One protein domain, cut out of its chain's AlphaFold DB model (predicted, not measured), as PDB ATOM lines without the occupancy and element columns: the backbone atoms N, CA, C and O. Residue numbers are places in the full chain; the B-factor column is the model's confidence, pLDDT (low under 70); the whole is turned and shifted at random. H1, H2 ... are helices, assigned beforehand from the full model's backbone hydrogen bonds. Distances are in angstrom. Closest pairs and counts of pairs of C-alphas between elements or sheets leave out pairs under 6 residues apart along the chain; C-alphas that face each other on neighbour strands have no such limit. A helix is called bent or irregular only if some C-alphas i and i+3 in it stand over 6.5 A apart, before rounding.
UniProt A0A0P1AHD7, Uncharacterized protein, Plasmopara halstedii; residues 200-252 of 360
ATOM      1  N   SER A 200     -19.718 -51.080   0.998       90.81
ATOM      2  CA  SER A 200     -18.640 -50.082   0.925       90.81
ATOM      3  C   SER A 200     -19.101 -48.639   1.169       90.81
ATOM      4  O   SER A 200     -18.297 -47.785   1.532       90.81
ATOM      5  N   ASP A 201     -20.387 -48.344   0.963       90.94
ATOM      6  CA  ASP A 201     -20.946 -46.996   1.085       90.94
ATOM      7  C   ASP A 201     -21.356 -46.639   2.524       90.94
ATOM      8  O   ASP A 201     -21.944 -45.573   2.744       90.94
ATOM      9  N   ILE A 202     -21.044 -47.485   3.512       89.69
ATOM     10  CA  ILE A 202     -21.426 -47.240   4.905       89.69
ATOM     11  C   ILE A 202     -20.953 -45.885   5.421       89.69
ATOM     12  O   ILE A 202     -21.712 -45.171   6.070       89.69
ATOM     13  N   HIS A 203     -19.734 -45.471   5.077       88.25
ATOM     14  CA  HIS A 203     -19.207 -44.182   5.516       88.25
ATOM     15  C   HIS A 203     -19.940 -43.013   4.845       88.25
ATOM     16  O   HIS A 203     -20.284 -42.044   5.521       88.25
ATOM     17  N   ARG A 204     -20.276 -43.138   3.552       89.50
ATOM     18  CA  ARG A 204     -21.018 -42.116   2.791       89.50
ATOM     19  C   ARG A 204     -22.437 -41.915   3.325       89.50
ATOM     20  O   ARG A 204     -22.965 -40.810   3.253       89.50
ATOM     21  N   LYS A 205     -23.077 -42.975   3.824       89.88
ATOM     22  CA  LYS A 205     -24.437 -42.922   4.384       89.88
ATOM     23  C   LYS A 205     -24.486 -43.034   5.905       89.88
ATOM     24  O   LYS A 205     -25.580 -43.141   6.444       89.88
ATOM     25  N   SER A 206     -23.352 -42.914   6.590       89.00
ATOM     26  CA  SER A 206     -23.236 -43.041   8.049       89.00
ATOM     27  C   SER A 206     -24.232 -42.160   8.803       89.00
ATOM     28  O   SER A 206     -24.980 -42.660   9.633       89.00
ATOM     29  N   VAL A 207     -24.334 -40.879   8.438       90.56
ATOM     30  CA  VAL A 207     -25.288 -39.933   9.042       90.56
ATOM     31  C   VAL A 207     -26.738 -40.380   8.820       90.56
ATOM     32  O   VAL A 207     -27.560 -40.360   9.735       90.56
ATOM     33  N   SER A 208     -27.053 -40.828   7.600       90.62
ATOM     34  CA  SER A 208     -28.398 -41.293   7.232       90.62
ATOM     35  C   SER A 208     -28.794 -42.577   7.962       90.62
ATOM     36  O   SER A 208     -29.913 -42.693   8.461       90.62
ATOM     37  N   PHE A 209     -27.844 -43.501   8.069       90.88
ATOM     38  CA  PHE A 209     -27.960 -44.755   8.797       90.88
ATOM     39  C   PHE A 209     -28.135 -44.526  10.304       90.88
ATOM     40  O   PHE A 209     -29.049 -45.084  10.902       90.88
ATOM     41  N   GLN A 210     -27.346 -43.636  10.912       89.38
ATOM     42  CA  GLN A 210     -27.458 -43.314  12.339       89.38
ATOM     43  C   GLN A 210     -28.824 -42.730  12.707       89.38
ATOM     44  O   GLN A 210     -29.410 -43.127  13.713       89.38
ATOM     45  N   ALA A 211     -29.387 -41.826  11.899       90.25
ATOM     46  CA  ALA A 211     -30.723 -41.317  12.210       90.25
ATOM     47  C   ALA A 211     -31.822 -42.365  11.978       90.25
ATOM     48  O   ALA A 211     -32.847 -42.334  12.658       90.25
ATOM     49  N   TRP A 212     -31.630 -43.287  11.028       91.62
ATOM     50  CA  TRP A 212     -32.533 -44.425  10.862       91.62
ATOM     51  C   TRP A 212     -32.494 -45.347  12.087       91.62
ATOM     52  O   TRP A 212     -33.555 -45.707  12.596       91.62
ATOM     53  N   LEU A 213     -31.309 -45.641  12.627       91.31
ATOM     54  CA  LEU A 213     -31.170 -46.390  13.879       91.31
ATOM     55  C   LEU A 213     -31.905 -45.702  15.036       91.31
ATOM     56  O   LEU A 213     -32.710 -46.339  15.722       91.31
ATOM     57  N   ARG A 214     -31.707 -44.385  15.178       90.69
ATOM     58  CA  ARG A 214     -32.338 -43.567  16.222       90.69
ATOM     59  C   ARG A 214     -33.858 -43.586  16.158       90.69
ATOM     60  O   ARG A 214     -34.512 -43.751  17.182       90.69
ATOM     61  N   ASP A 215     -34.424 -43.409  14.973       89.19
ATOM     62  CA  ASP A 215     -35.864 -43.202  14.840       89.19
ATOM     63  C   ASP A 215     -36.650 -44.498  14.602       89.19
ATOM     64  O   ASP A 215     -37.760 -44.646  15.116       89.19
ATOM     65  N   VAL A 216     -36.111 -45.415  13.790       87.06
ATOM     66  CA  VAL A 216     -36.807 -46.641  13.360       87.06
ATOM     67  C   VAL A 216     -36.501 -47.785  14.314       87.06
ATOM     68  O   VAL A 216     -37.424 -48.381  14.868       87.06
ATOM     69  N   LYS A 217     -35.216 -48.060  14.558       86.12
ATOM     70  CA  LYS A 217     -34.792 -49.111  15.498       86.12
ATOM     71  C   LYS A 217     -34.850 -48.660  16.960       86.12
ATOM     72  O   LYS A 217     -34.760 -49.504  17.844       86.12
ATOM     73  N   LYS A 218     -35.038 -47.358  17.223       85.31
ATOM     74  CA  LYS A 218     -35.036 -46.750  18.570       85.31
ATOM     75  C   LYS A 218     -33.762 -47.053  19.366       85.31
ATOM     76  O   LYS A 218     -33.769 -47.003  20.593       85.31
ATOM     77  N   GLN A 219     -32.674 -47.361  18.668       81.62
ATOM     78  CA  GLN A 219     -31.347 -47.510  19.246       81.62
ATOM     79  C   GLN A 219     -30.640 -46.163  19.102       81.62
ATOM     80  O   GLN A 219     -30.730 -45.553  18.045       81.62
ATOM     81  N   GLY A 220     -30.004 -45.665  20.165       78.94
ATOM     82  CA  GLY A 220     -29.305 -44.373  20.156       78.94
ATOM     83  C   GLY A 220     -28.075 -44.357  19.237       78.94
ATOM     84  O   GLY A 220     -28.081 -44.908  18.138       78.94
ATOM     85  N   GLU A 221     -26.978 -43.736  19.669       78.44
ATOM     86  CA  GLU A 221     -25.700 -43.982  18.996       78.44
ATOM     87  C   GLU A 221     -25.304 -45.454  19.186       78.44
ATOM     88  O   GLU A 221     -25.051 -45.907  20.304       78.44
ATOM     89  N   PHE A 222     -25.287 -46.218  18.090       77.50
ATOM     90  CA  PHE A 222     -24.825 -47.600  18.113       77.50
ATOM     91  C   PHE A 222     -23.328 -47.626  18.435       77.50
ATOM     92  O   PHE A 222     -22.510 -47.173  17.635       77.50
ATOM     93  N   ASN A 223     -22.991 -48.160  19.609       76.88
ATOM     94  CA  ASN A 223     -21.623 -48.253  20.124       76.88
ATOM     95  C   ASN A 223     -21.121 -49.709  20.185       76.88
ATOM     96  O   ASN A 223     -20.183 -50.025  20.914       76.88
ATOM     97  N   GLY A 224     -21.792 -50.613  19.466       80.50
ATOM     98  CA  GLY A 224     -21.459 -52.031  19.428       80.50
ATOM     99  C   GLY A 224     -20.311 -52.366  18.466       80.50
ATOM    100  O   GLY A 224     -19.756 -51.492  17.789       80.50
ATOM    101  N   PRO A 225     -19.933 -53.650  18.389       88.69
ATOM    102  CA  PRO A 225     -18.869 -54.106  17.509       88.69
ATOM    103  C   PRO A 225     -19.228 -53.915  16.025       88.69
ATOM    104  O   PRO A 225     -20.385 -53.980  15.610       88.69
ATOM    105  N   LYS A 226     -18.203 -53.714  15.185       86.00
ATOM    106  CA  LYS A 226     -18.364 -53.375  13.757       86.00
ATOM    107  C   LYS A 226     -19.222 -54.378  12.971       86.00
ATOM    108  O   LYS A 226     -19.898 -53.972  12.034       86.00
ATOM    109  N   TRP A 227     -19.189 -55.665  13.312       88.38
ATOM    110  CA  TRP A 227     -19.945 -56.700  12.596       88.38
ATOM    111  C   TRP A 227     -21.462 -56.550  12.781       88.38
ATOM    112  O   TRP A 227     -22.201 -56.672  11.809       88.38
ATOM    113  N   GLU A 228     -21.913 -56.185  13.979       90.12
ATOM    114  CA  GLU A 228     -23.329 -55.955  14.278       90.12
ATOM    115  C   GLU A 228     -23.816 -54.667  13.592       90.12
ATOM    116  O   GLU A 228     -24.889 -54.638  12.987       90.12
ATOM    117  N   ALA A 229     -22.966 -53.631  13.536       87.88
ATOM    118  CA  ALA A 229     -23.238 -52.453  12.710       87.88
ATOM    119  C   ALA A 229     -23.387 -52.803  11.219       87.88
ATOM    120  O   ALA A 229     -24.206 -52.193  10.536       87.88
ATOM    121  N   MET A 230     -22.610 -53.766  10.696       89.88
ATOM    122  CA  MET A 230     -22.749 -54.208   9.300       89.88
ATOM    123  C   MET A 230     -24.068 -54.937   9.068       89.88
ATOM    124  O   MET A 230     -24.671 -54.763   8.015       89.88
ATOM    125  N   GLU A 231     -24.520 -55.745  10.022       92.00
ATOM    126  CA  GLU A 231     -25.787 -56.471   9.918       92.00
ATOM    127  C   GLU A 231     -26.980 -55.509   9.893       92.00
ATOM    128  O   GLU A 231     -27.807 -55.565   8.984       92.00
ATOM    129  N   LEU A 232     -26.985 -54.523  10.790       91.56
ATOM    130  CA  LEU A 232     -27.969 -53.439  10.772       91.56
ATOM    131  C   LEU A 232     -27.880 -52.599   9.490       91.56
ATOM    132  O   LEU A 232     -28.893 -52.148   8.953       91.56
ATOM    133  N   PHE A 233     -26.668 -52.387   8.973       92.19
ATOM    134  CA  PHE A 233     -26.475 -51.667   7.721       92.19
ATOM    135  C   PHE A 233     -26.988 -52.453   6.508       92.19
ATOM    136  O   PHE A 233     -27.470 -51.831   5.563       92.19
ATOM    137  N   LYS A 234     -26.943 -53.791   6.524       93.19
ATOM    138  CA  LYS A 234     -27.536 -54.632   5.470       93.19
ATOM    139  C   LYS A 234     -29.052 -54.467   5.411       93.19
ATOM    140  O   LYS A 234     -29.577 -54.245   4.326       93.19
ATOM    141  N   GLU A 235     -29.727 -54.465   6.557       92.44
ATOM    142  CA  GLU A 235     -31.171 -54.193   6.628       92.44
ATOM    143  C   GLU A 235     -31.497 -52.783   6.105       92.44
ATOM    144  O   GLU A 235     -32.350 -52.606   5.236       92.44
ATOM    145  N   TYR A 236     -30.737 -51.771   6.541       92.06
ATOM    146  CA  TYR A 236     -30.879 -50.409   6.019       92.06
ATOM    147  C   TYR A 236     -30.630 -50.328   4.503       92.06
ATOM    148  O   TYR A 236     -31.327 -49.601   3.796       92.06
ATOM    149  N   MET A 237     -29.646 -51.064   3.985       93.12
ATOM    150  CA  MET A 237     -29.317 -51.129   2.561       93.12
ATOM    151  C   MET A 237     -30.452 -51.760   1.749       93.12
ATOM    152  O   MET A 237     -30.782 -51.251   0.675       93.12
ATOM    153  N   GLU A 238     -31.058 -52.838   2.243       91.38
ATOM    154  CA  GLU A 238     -32.221 -53.473   1.617       91.38
ATOM    155  C   GLU A 238     -33.386 -52.490   1.516       91.38
ATOM    156  O   GLU A 238     -33.918 -52.276   0.418       91.38
ATOM    157  N   ASP A 239     -33.709 -51.810   2.616       91.25
ATOM    158  CA  ASP A 239     -34.797 -50.839   2.638       91.25
ATOM    159  C   ASP A 239     -34.509 -49.599   1.778       91.25
ATOM    160  O   ASP A 239     -35.393 -49.048   1.109       91.25
ATOM    161  N   TYR A 240     -33.251 -49.152   1.749       92.25
ATOM    162  CA  TYR A 240     -32.810 -48.045   0.905       92.25
ATOM    163  C   TYR A 240     -32.971 -48.385  -0.580       92.25
ATOM    164  O   TYR A 240     -33.530 -47.602  -1.352       92.25
ATOM    165  N   ASN A 241     -32.500 -49.565  -0.983       91.25
ATOM    166  CA  ASN A 241     -32.491 -49.993  -2.379       91.25
ATOM    167  C   ASN A 241     -33.903 -50.273  -2.896       91.25
ATOM    168  O   ASN A 241     -34.210 -49.958  -4.046       91.25
ATOM    169  N   THR A 242     -34.770 -50.822  -2.045       87.19
ATOM    170  CA  THR A 242     -36.173 -51.120  -2.371       87.19
ATOM    171  C   THR A 242     -37.120 -49.942  -2.145       87.19
ATOM    172  O   THR A 242     -38.293 -50.021  -2.507       87.19
ATOM    173  N   CYS A 243     -36.608 -48.820  -1.637       87.06
ATOM    174  CA  CYS A 243     -37.379 -47.624  -1.321       87.06
ATOM    175  C   CYS A 243     -38.507 -47.845  -0.291       87.06
ATOM    176  O   CYS A 243     -39.542 -47.173  -0.350       87.06
ATOM    177  N   THR A 244     -38.301 -48.741   0.673       87.00
ATOM    178  CA  THR A 244     -39.271 -49.095   1.725       87.00
ATOM    179  C   THR A 244     -39.055 -48.344   3.040       87.00
ATOM    180  O   THR A 244     -39.870 -48.486   3.952       87.00
ATOM    181  N   LEU A 245     -38.022 -47.494   3.150       87.44
ATOM    182  CA  LEU A 245     -37.779 -46.717   4.373       87.44
ATOM    183  C   LEU A 245     -39.008 -45.860   4.754       87.44
ATOM    184  O   LEU A 245     -39.597 -45.219   3.875       87.44
ATOM    185  N   PRO A 246     -39.340 -45.726   6.058       86.88
ATOM    186  CA  PRO A 246     -40.582 -45.084   6.510       86.88
ATOM    187  C   PRO A 246     -40.754 -43.620   6.088       86.88
ATOM    188  O   PRO A 246     -41.870 -43.119   5.963       86.88
ATOM    189  N   HIS A 247     -39.647 -42.896   5.905       87.00
ATOM    190  CA  HIS A 247     -39.676 -41.482   5.551       87.00
ATOM    191  C   HIS A 247     -38.553 -41.116   4.582       87.00
ATOM    192  O   HIS A 247     -37.423 -41.586   4.691       87.00
ATOM    193  N   VAL A 248     -38.839 -40.166   3.683       86.38
ATOM    194  CA  VAL A 248     -37.905 -39.707   2.637       86.38
ATOM    195  C   VAL A 248     -36.604 -39.120   3.215       86.38
ATOM    196  O   VAL A 248     -35.580 -39.083   2.542       86.38
ATOM    197  N   LYS A 249     -36.622 -38.682   4.481       88.19
ATOM    198  CA  LYS A 249     -35.440 -38.119   5.159       88.19
ATOM    199  C   LYS A 249     -34.292 -39.121   5.289       88.19
ATOM    200  O   LYS A 249     -33.148 -38.708   5.213       88.19
ATOM    201  N   TYR A 250     -34.578 -40.415   5.433       87.19
ATOM    202  CA  TYR A 250     -33.533 -41.420   5.654       87.19
ATOM    203  C   TYR A 250     -32.745 -41.764   4.389       87.19
ATOM    204  O   TYR A 250     -31.707 -42.408   4.488       87.19
ATOM    205  N   TYR A 251     -33.197 -41.327   3.209       87.81
ATOM    206  CA  TYR A 251     -32.415 -41.490   1.983       87.81
ATOM    207  C   TYR A 251     -31.321 -40.423   1.853       87.81
ATOM    208  O   TYR A 251     -30.268 -40.677   1.257       87.81
ATOM    209  N   ASP A 252     -31.586 -39.223   2.375       88.44
ATOM    210  CA  ASP A 252     -30.708 -38.056   2.306       88.44
ATOM    211  C   ASP A 252     -31.110 -37.027   3.377       88.44
ATOM    212  O   ASP A 252     -32.004 -36.190   3.178       88.44
TER     213      ASP A 252
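AT A GLANCE: This is residues 200 to 252 of the 360 residues of an uncharacterized protein of Plasmopara halstedii (UniProt A0A0P1AHD7). One long helix, H2, is crossed near its middle by the shorter H1, set nearly square to it, and the short H3 packs on H1. Residues 223 to 228, of which 226 to 228 belong to H2, stick out. The 53 printed residues include three named helices, H1, H2, H3 in chain order, and no named strand: all helix. The whole is compact, radius of gyration of the C-alphas 10.2 A, spanning 27 by 23 by 16 A.

IN THESE COORDINATES: H2, residues 226 to 242, measures 24.1 A from C-alpha 226 at (-18.364, -53.375, 13.757). H1, residues 206 to 217, measures 15.0 A from C-alpha 206 at (-23.236, -43.041, 8.049); it is neither bent nor irregular, but only just: C-alphas 214 and 217 are 6.1 A apart. H3, residues 248 to 251, measures 5.8 A.

HOW THE PARTS SIT: H2 and H1 only just touch, with 3 pairs of C-alphas within 8 A, the closest those of Tyr 236 and Phe 209, 6.9 A. Their lines are about perpendicular, 86 degrees. H1 and H3 touch, closest C-alphas Ser 208 and Tyr 250, 5.4 A. H2 and H3 are close but not clearly touching, closest C-alphas Tyr 240 and Tyr 251, 6.7 A. Each O i to N i+4 pair is within hydrogen-bond range in H1 and H2; H3 is too short for one.

THE WHOLE: The C-alphas farthest apart, Pro 225 and Val 248, are 28.1 A apart. The printed part has no cut, no link is long, and no printed residue is under 70 in pLDDT.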